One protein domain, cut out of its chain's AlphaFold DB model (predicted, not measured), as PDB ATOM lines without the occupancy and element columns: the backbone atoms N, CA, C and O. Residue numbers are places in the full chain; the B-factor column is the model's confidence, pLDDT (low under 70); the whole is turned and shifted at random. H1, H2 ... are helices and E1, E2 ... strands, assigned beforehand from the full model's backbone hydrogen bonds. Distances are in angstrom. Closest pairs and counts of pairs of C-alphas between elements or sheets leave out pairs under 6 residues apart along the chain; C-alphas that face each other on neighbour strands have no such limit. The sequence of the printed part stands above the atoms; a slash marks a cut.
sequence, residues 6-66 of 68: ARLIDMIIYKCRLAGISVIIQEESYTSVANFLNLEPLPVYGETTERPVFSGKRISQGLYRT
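AT A GLANCE: This is residues 6 to 66 of the 68 residues of the protein "Transposase" of Microcystis aeruginosa PCC 9807 (UniProt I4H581). With little regular structure, the printed part sets one helix, H1, at one end and a small two-strand hairpin, E1 and E2, at the other, joined by a long winding stretch, residues 19 to 56. The 61 residues, with one named helix and two named strands in the order H1, E1, E2, are mixed in class; the named elements hold only 20 of them. The whole is loose, with a radius of gyration of the C-alphas of 15.1 A and spans of 39, 28 and 21 A.

IN THESE COORDINATES: H1, residues 6 to 18, begins at C-alpha 6 (138.632, 221.827, 158.834) and is 18.6 A long. E1 is residues 57 to 60, and E2 is residues 63 to 65, ending at C-alpha 65 (144.216, 227.220, 189.205).

HOW THE PARTS SIT: In H1 every O i to N i+4 pair is within hydrogen-bond range. H1 and E2 are apart. E1 and E2, a hairpin with a tight link, are antiparallel at 155 degrees; N 57 and O 65 are 2.9 A apart, within hydrogen-bond range.

THE WHOLE: The farthest C-alphas, of Leu 18 and Glu 50, are 40.7 A apart. The link from H1 to E1 is long, 38 residues. The printed part has no cut, and no printed residue is under 70 in pLDDT.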
ATOM      1  N   ALA A   6     139.589 222.765 159.429       92.44
ATOM      2  CA  ALA A   6     138.632 221.827 158.834       92.44
ATOM      3  C   ALA A   6     139.316 220.546 158.326       92.44
ATOM      4  O   ALA A   6     138.922 219.440 158.681       92.44
ATOM      5  N   ARG A   7     140.428 220.693 157.593       94.75
ATOM      6  CA  ARG A   7     141.190 219.550 157.069       94.75
ATOM      7  C   ARG A   7     141.760 218.674 158.185       94.75
ATOM      8  O   ARG A   7     141.808 217.457 158.032       94.75
ATOM      9  N   LEU A   8     142.221 219.278 159.282       94.69
ATOM     10  CA  LEU A   8     142.718 218.530 160.437       94.69
ATOM     11  C   LEU A   8     141.594 217.714 161.086       94.69
ATOM     12  O   LEU A   8     141.786 216.528 161.352       94.69
ATOM     13  N   ILE A   9     140.429 218.331 161.293       95.31
ATOM     14  CA  ILE A   9     139.242 217.674 161.853       95.31
ATOM     15  C   ILE A   9     138.836 216.481 160.976       95.31
ATOM     16  O   ILE A   9     138.704 215.369 161.488       95.31
ATOM     17  N   ASP A  10     138.750 216.669 159.656       96.06
ATOM     18  CA  ASP A  10     138.403 215.602 158.709       96.06
ATOM     19  C   ASP A  10     139.385 214.424 158.772       96.06
ATOM     20  O   ASP A  10     138.985 213.258 158.759       96.06
ATOM     21  N   MET A  11     140.688 214.714 158.875       97.31
ATOM     22  CA  MET A  11     141.721 213.684 158.994       97.31
ATOM     23  C   MET A  11     141.600 212.887 160.294       97.31
ATOM     24  O   MET A  11     141.761 211.664 160.265       97.31
ATOM     25  N   ILE A  12     141.299 213.550 161.415       97.25
ATOM     26  CA  ILE A  12     141.073 212.890 162.707       97.25
ATOM     27  C   ILE A  12     139.850 211.975 162.612       97.25
ATOM     28  O   ILE A  12     139.962 210.784 162.900       97.25
ATOM     29  N   ILE A  13     138.716 212.492 162.126       97.50
ATOM     30  CA  ILE A  13     137.475 211.719 161.952       97.50
ATOM     31  C   ILE A  13     137.728 210.484 161.087       97.50
ATOM     32  O   ILE A  13     137.355 209.373 161.464       97.50
ATOM     33  N   TYR A  14     138.398 210.659 159.947       97.81
ATOM     34  CA  TYR A  14     138.726 209.564 159.040       97.81
ATOM     35  C   TYR A  14     139.559 208.471 159.725       97.81
ATOM     36  O   TYR A  14     139.204 207.293 159.661       97.81
ATOM     37  N   LYS A  15     140.653 208.842 160.400       98.38
ATOM     38  CA  LYS A  15     141.558 207.876 161.042       98.38
ATOM     39  C   LYS A  15     140.904 207.168 162.227       98.38
ATOM     40  O   LYS A  15     141.022 205.950 162.333       98.38
ATOM     41  N   CYS A  16     140.184 207.900 163.073       98.19
ATOM     42  CA  CYS A  16     139.453 207.328 164.199       98.19
ATOM     43  C   CYS A  16     138.364 206.359 163.725       98.19
ATOM     44  O   CYS A  16     138.280 205.248 164.246       98.19
ATOM     45  N   ARG A  17     137.611 206.706 162.671       97.38
ATOM     46  CA  ARG A  17     136.587 205.822 162.095       97.38
ATOM     47  C   ARG A  17     137.167 204.499 161.594       97.38
ATOM     48  O   ARG A  17     136.562 203.457 161.825       97.38
ATOM     49  N   LEU A  18     138.335 204.521 160.945       98.25
ATOM     50  CA  LEU A  18     139.024 203.295 160.520       98.25
ATOM     51  C   LEU A  18     139.457 202.413 161.698       98.25
ATOM     52  O   LEU A  18     139.516 201.196 161.554       98.25
ATOM     53  N   ALA A  19     139.744 203.016 162.852       98.25
ATOM     54  CA  ALA A  19     140.106 202.317 164.081       98.25
ATOM     55  C   ALA A  19     138.892 201.934 164.955       98.25
ATOM     56  O   ALA A  19     139.078 201.401 166.044       98.25
ATOM     57  N   GLY A  20     137.656 202.218 164.518       97.75
ATOM     58  CA  GLY A  20     136.448 201.988 165.320       97.75
ATOM     59  C   GLY A  20     136.279 202.956 166.503       97.75
ATOM     60  O   GLY A  20     135.524 202.666 167.426       97.75
ATOM     61  N   ILE A  21     136.970 204.097 166.488       98.19
ATOM     62  CA  ILE A  21     136.913 205.130 167.529       98.19
ATOM     63  C   ILE A  21     135.874 206.187 167.136       98.19
ATOM     64  O   ILE A  21     135.937 206.757 166.044       98.19
ATOM     65  N   SER A  22     134.936 206.472 168.042       96.56
ATOM     66  CA  SER A  22     133.963 207.557 167.875       96.56
ATOM     67  C   SER A  22     134.621 208.919 168.099       96.56
ATOM     68  O   SER A  22     135.389 209.092 169.045       96.56
ATOM     69  N   VAL A  23     134.305 209.888 167.241       95.81
ATOM     70  CA  VAL A  23     134.779 211.272 167.354       95.81
ATOM     71  C   VAL A  23     133.583 212.177 167.593       95.81
ATOM     72  O   VAL A  23     132.612 212.135 166.839       95.81
ATOM     73  N   ILE A  24     133.675 213.005 168.630       93.06
ATOM     74  CA  ILE A  24     132.666 214.000 168.988       93.06
ATOM     75  C   ILE A  24     133.258 215.373 168.681       93.06
ATOM     76  O   ILE A  24     134.350 215.697 169.145       93.06
ATOM     77  N   ILE A  25     132.552 216.159 167.869       91.31
ATOM     78  CA  ILE A  25     132.930 217.540 167.565       91.31
ATOM     79  C   ILE A  25     132.237 218.443 168.580       91.31
ATOM     80  O   ILE A  25     131.031 218.331 168.785       91.31
ATOM     81  N   GLN A  26     133.001 219.345 169.185       85.62
ATOM     82  CA  GLN A  26     132.508 220.335 170.130       85.62
ATOM     83  C   GLN A  26     133.181 221.682 169.854       85.62
ATOM     84  O   GLN A  26     134.327 221.730 169.404       85.62
ATOM     85  N   GLU A  27     132.458 222.772 170.094       87.38
ATOM     86  CA  GLU A  27     133.006 224.126 170.012       87.38
ATOM     87  C   GLU A  27     133.980 224.442 171.160       87.38
ATOM     88  O   GLU A  27     133.937 223.834 172.229       87.38
ATOM     89  N   GLU A  28     134.849 225.434 170.958       85.12
ATOM     90  CA  GLU A  28     135.843 225.875 171.950       85.12
ATOM     91  C   GLU A  28     135.285 226.964 172.891       85.12
ATOM     92  O   GLU A  28     135.951 227.944 173.230       85.12
ATOM     93  N   SER A  29     134.030 226.828 173.313       87.44
ATOM     94  CA  SER A  29     133.401 227.788 174.222       87.44
ATOM     95  C   SER A  29     133.803 227.504 175.662       87.44
ATOM     96  O   SER A  29     133.655 226.390 176.155       87.44
ATOM     97  N   TYR A  30     134.316 228.526 176.351       85.62
ATOM     98  CA  TYR A  30     134.642 228.504 177.787       85.62
ATOM     99  C   TYR A  30     135.683 227.459 178.248       85.62
ATOM    100  O   TYR A  30     136.024 227.410 179.430       85.62
ATOM    101  N   THR A  31     136.294 226.707 177.330       86.75
ATOM    102  CA  THR A  31     137.298 225.660 177.614       86.75
ATOM    103  C   THR A  31     138.574 226.190 178.281       86.75
ATOM    104  O   THR A  31     139.292 225.441 178.935       86.75
ATOM    105  N   SER A  32     138.861 227.489 178.152       85.69
ATOM    106  CA  SER A  32     140.029 228.136 178.770       85.69
ATOM    107  C   SER A  32     139.819 228.572 180.225       85.69
ATOM    108  O   SER A  32     140.781 228.985 180.881       85.69
ATOM    109  N   VAL A  33     138.577 228.526 180.719       86.56
ATOM    110  CA  VAL A  33     138.185 229.029 182.046       86.56
ATOM    111  C   VAL A  33     137.384 228.029 182.878       86.56
ATOM    112  O   VAL A  33     137.307 228.225 184.084       86.56
ATOM    113  N   ALA A  34     136.819 226.985 182.270       89.38
ATOM    114  CA  ALA A  34     136.073 225.950 182.977       89.38
ATOM    115  C   ALA A  34     136.983 225.015 183.786       89.38
ATOM    116  O   ALA A  34     138.090 224.667 183.359       89.38
ATOM    117  N   ASN A  35     136.503 224.567 184.948       89.06
ATOM    118  CA  ASN A  35     137.209 223.599 185.770       89.06
ATOM    119  C   ASN A  35     136.873 222.162 185.351       89.06
ATOM    120  O   ASN A  35     135.802 221.632 185.646       89.06
ATOM    121  N   PHE A  36     137.853 221.503 184.737       87.25
ATOM    122  CA  PHE A  36     137.750 220.093 184.377       87.25
ATOM    123  C   PHE A  36     137.569 219.162 185.590       87.25
ATOM    124  O   PHE A  36     136.803 218.207 185.508       87.25
ATOM    125  N   LEU A  37     138.236 219.429 186.723       88.56
ATOM    126  CA  LEU A  37     138.183 218.545 187.899       88.56
ATOM    127  C   LEU A  37     136.812 218.542 188.576       88.56
ATOM    128  O   LEU A  37     136.410 217.523 189.130       88.56
ATOM    129  N   ASN A  38     136.086 219.654 188.479       88.00
ATOM    130  CA  ASN A  38     134.739 219.777 189.027       88.00
ATOM    131  C   ASN A  38     133.652 219.357 188.027       88.00
ATOM    132  O   ASN A  38     132.471 219.496 188.330       88.00
ATOM    133  N   LEU A  39     134.045 218.832 186.856       87.00
ATOM    134  CA  LEU A  39     133.138 218.407 185.784       87.00
ATOM    135  C   LEU A  39     132.115 219.494 185.428       87.00
ATOM    136  O   LEU A  39     130.936 219.211 185.204       87.00
ATOM    137  N   GLU A  40     132.566 220.751 185.410       87.81
ATOM    138  CA  GLU A  40     131.677 221.875 185.147       87.81
ATOM    139  C   GLU A  40     131.110 221.787 183.724       87.81
ATOM    140  O   GLU A  40     131.853 221.505 182.775       87.81
ATOM    141  N   PRO A  41     129.797 222.026 183.545       86.25
ATOM    142  CA  PRO A  41     129.194 221.997 182.227       86.25
ATOM    143  C   PRO A  41     129.767 223.124 181.366       86.25
ATOM    144  O   PRO A  41     129.906 224.263 181.814       86.25
ATOM    145  N   LEU A  42     130.069 222.804 180.109       87.50
ATOM    146  CA  LEU A  42     130.465 223.783 179.102       87.50
ATOM    147  C   LEU A  42     129.202 224.266 178.375       87.50
ATOM    148  O   LEU A  42     128.638 223.495 177.596       87.50
ATOM    149  N   PRO A  43     128.723 225.496 178.634       85.81
ATOM    150  CA  PRO A  43     127.548 226.012 177.950       85.81
ATOM    151  C   PRO A  43     127.867 226.307 176.486       85.81
ATOM    152  O   PRO A  43     128.969 226.753 176.155       85.81
ATOM    153  N   VAL A  44     126.870 226.103 175.625       84.56
ATOM    154  CA  VAL A  44     126.959 226.445 174.206       84.56
ATOM    155  C   VAL A  44     126.846 227.961 174.042       84.56
ATOM    156  O   VAL A  44     125.983 228.618 174.641       84.56
ATOM    157  N   TYR A  45     127.740 228.540 173.247       79.69
ATOM    158  CA  TYR A  45     127.748 229.967 172.967       79.69
ATOM    159  C   TYR A  45     126.432 230.396 172.307       79.69
ATOM    160  O   TYR A  45     126.015 229.852 171.290       79.69
ATOM    161  N   GLY A  46     125.776 231.403 172.888       80.12
ATOM    162  CA  GLY A  46     124.509 231.941 172.386       80.12
ATOM    163  C   GLY A  46     123.248 231.250 172.915       80.12
ATOM    164  O   GLY A  46     122.171 231.817 172.775       80.12
ATOM    165  N   GLU A  47     123.360 230.095 173.578       83.12
ATOM    166  CA  GLU A  47     122.211 229.430 174.220       83.12
ATOM    167  C   GLU A  47     122.005 229.872 175.676       83.12
ATOM    168  O   GLU A  47     120.906 229.769 176.214       83.12
ATOM    169  N   THR A  48     123.051 230.398 176.318       78.25
ATOM    170  CA  THR A  48     122.979 230.927 177.688       78.25
ATOM    171  C   THR A  48     123.013 232.453 177.670       78.25
ATOM    172  O   THR A  48     123.964 233.057 177.175       78.25
ATOM    173  N   THR A  49     121.978 233.084 178.229       76.00
ATOM    174  CA  THR A  49     121.872 234.551 178.344       76.00
ATOM    175  C   THR A  49     122.811 235.116 179.414       76.00
ATOM    176  O   THR A  49     123.248 236.263 179.336       76.00
ATOM    177  N   GLU A  50     123.125 234.306 180.425       80.81
ATOM    178  CA  GLU A  50     123.982 234.673 181.548       80.81
ATOM    179  C   GLU A  50     125.439 234.264 181.314       80.81
ATOM    180  O   GLU A  50     125.741 233.272 180.649       80.81
ATOM    181  N   ARG A  51     126.374 235.038 181.876       82.00
ATOM    182  CA  ARG A  51     127.795 234.686 181.814       82.00
ATOM    183  C   ARG A  51     128.064 233.537 182.788       82.00
ATOM    184  O   ARG A  51     127.835 233.731 183.982       82.00
ATOM    185  N   PRO A  52     128.585 232.389 182.324       84.88
ATOM    186  CA  PRO A  52     128.879 231.276 183.210       84.88
ATOM    187  C   PRO A  52     129.973 231.653 184.213       84.88
ATOM    188  O   PRO A  52     130.947 232.335 183.876       84.88
ATOM    189  N   VAL A  53     129.792 231.205 185.454       87.06
ATOM    190  CA  VAL A  53     130.762 231.350 186.540       87.06
ATOM    191  C   VAL A  53     131.361 229.979 186.809       87.06
ATOM    192  O   VAL A  53     130.629 229.028 187.063       87.06
ATOM    193  N   PHE A  54     132.685 229.901 186.748       88.88
ATOM    194  CA  PHE A  54     133.457 228.680 186.964       88.88
ATOM    195  C   PHE A  54     134.198 228.760 188.302       88.88
ATOM    196  O   PHE A  54     134.553 229.852 188.754       88.88
ATOM    197  N   SER A  55     134.434 227.614 188.942       88.62
ATOM    198  CA  SER A  55     135.044 227.535 190.275       88.62
ATOM    199  C   SER A  55     136.531 227.897 190.277       88.62
ATOM    200  O   SER A  55     137.062 228.383 191.280       88.62
ATOM    201  N   GLY A  56     137.217 227.672 189.154       87.75
ATOM    202  CA  GLY A  56     138.636 227.960 189.002       87.75
ATOM    203  C   GLY A  56     138.919 229.236 188.214       87.75
ATOM    204  O   GLY A  56     138.041 230.008 187.831       87.75
ATOM    205  N   LYS A  57     140.211 229.508 188.016       89.38
ATOM    206  CA  LYS A  57     140.674 230.727 187.353       89.38
ATOM    207  C   LYS A  57     141.936 230.475 186.544       89.38
ATOM    208  O   LYS A  57     142.949 230.000 187.064       89.38
ATOM    209  N   ARG A  58     141.918 230.917 185.286       89.62
ATOM    210  CA  ARG A  58     143.120 231.031 184.455       89.62
ATOM    211  C   ARG A  58     144.039 232.121 185.010       89.62
ATOM    212  O   ARG A  58     143.618 233.265 185.175       89.62
ATOM    213  N   ILE A  59     145.292 231.766 185.283       91.38
ATOM    214  CA  ILE A  59     146.316 232.707 185.761       91.38
ATOM    215  C   ILE A  59     147.064 233.297 184.564       91.38
ATOM    216  O   ILE A  59     147.192 234.513 184.452       91.38
ATOM    217  N   SER A  60     147.531 232.439 183.655       91.38
ATOM    218  CA  SER A  60     148.258 232.833 182.446       91.38
ATOM    219  C   SER A  60     148.145 231.752 181.363       91.38
ATOM    220  O   SER A  60     147.429 230.758 181.516       91.38
ATOM    221  N   GLN A  61     148.795 231.951 180.214       85.81
ATOM    222  CA  GLN A  61     148.827 230.940 179.159       85.81
ATOM    223  C   GLN A  61     149.488 229.654 179.675       85.81
ATOM    224  O   GLN A  61     150.625 229.680 180.129       85.81
ATOM    225  N   GLY A  62     148.752 228.540 179.626       88.00
ATOM    226  CA  GLY A  62     149.206 227.243 180.135       88.00
ATOM    227  C   GLY A  62     149.059 227.034 181.649       88.00
ATOM    228  O   GLY A  62     149.340 225.937 182.114       88.00
ATOM    229  N   LEU A  63     148.599 228.031 182.419       91.25
ATOM    230  CA  LEU A  63     148.438 227.934 183.876       91.25
ATOM    231  C   LEU A  63     146.993 228.210 184.302       91.25
ATOM    232  O   LEU A  63     146.484 229.332 184.190       91.25
ATOM    233  N   TYR A  64     146.366 227.179 184.862       92.06
ATOM    234  CA  TYR A  64     145.036 227.219 185.457       92.06
ATOM    235  C   TYR A  64     145.115 226.845 186.937       92.06
ATOM    236  O   TYR A  64     145.869 225.948 187.311       92.06
ATOM    237  N   ARG A  65     144.346 227.536 187.782       90.62
ATOM    238  CA  ARG A  65     144.216 227.220 189.205       90.62
ATOM    239  C   ARG A  65     142.791 226.785 189.494       90.62
ATOM    240  O   ARG A  65     141.863 227.570 189.306       90.62
ATOM    241  N   THR A  66     142.655 225.563 189.979       90.19
ATOM    242  CA  THR A  66     141.408 225.024 190.518       90.19
ATOM    243  C   THR A  66     141.167 225.569 191.927       90.19
ATOM    244  O   THR A  66     142.069 226.131 192.559       90.19
TER     245      THR A  66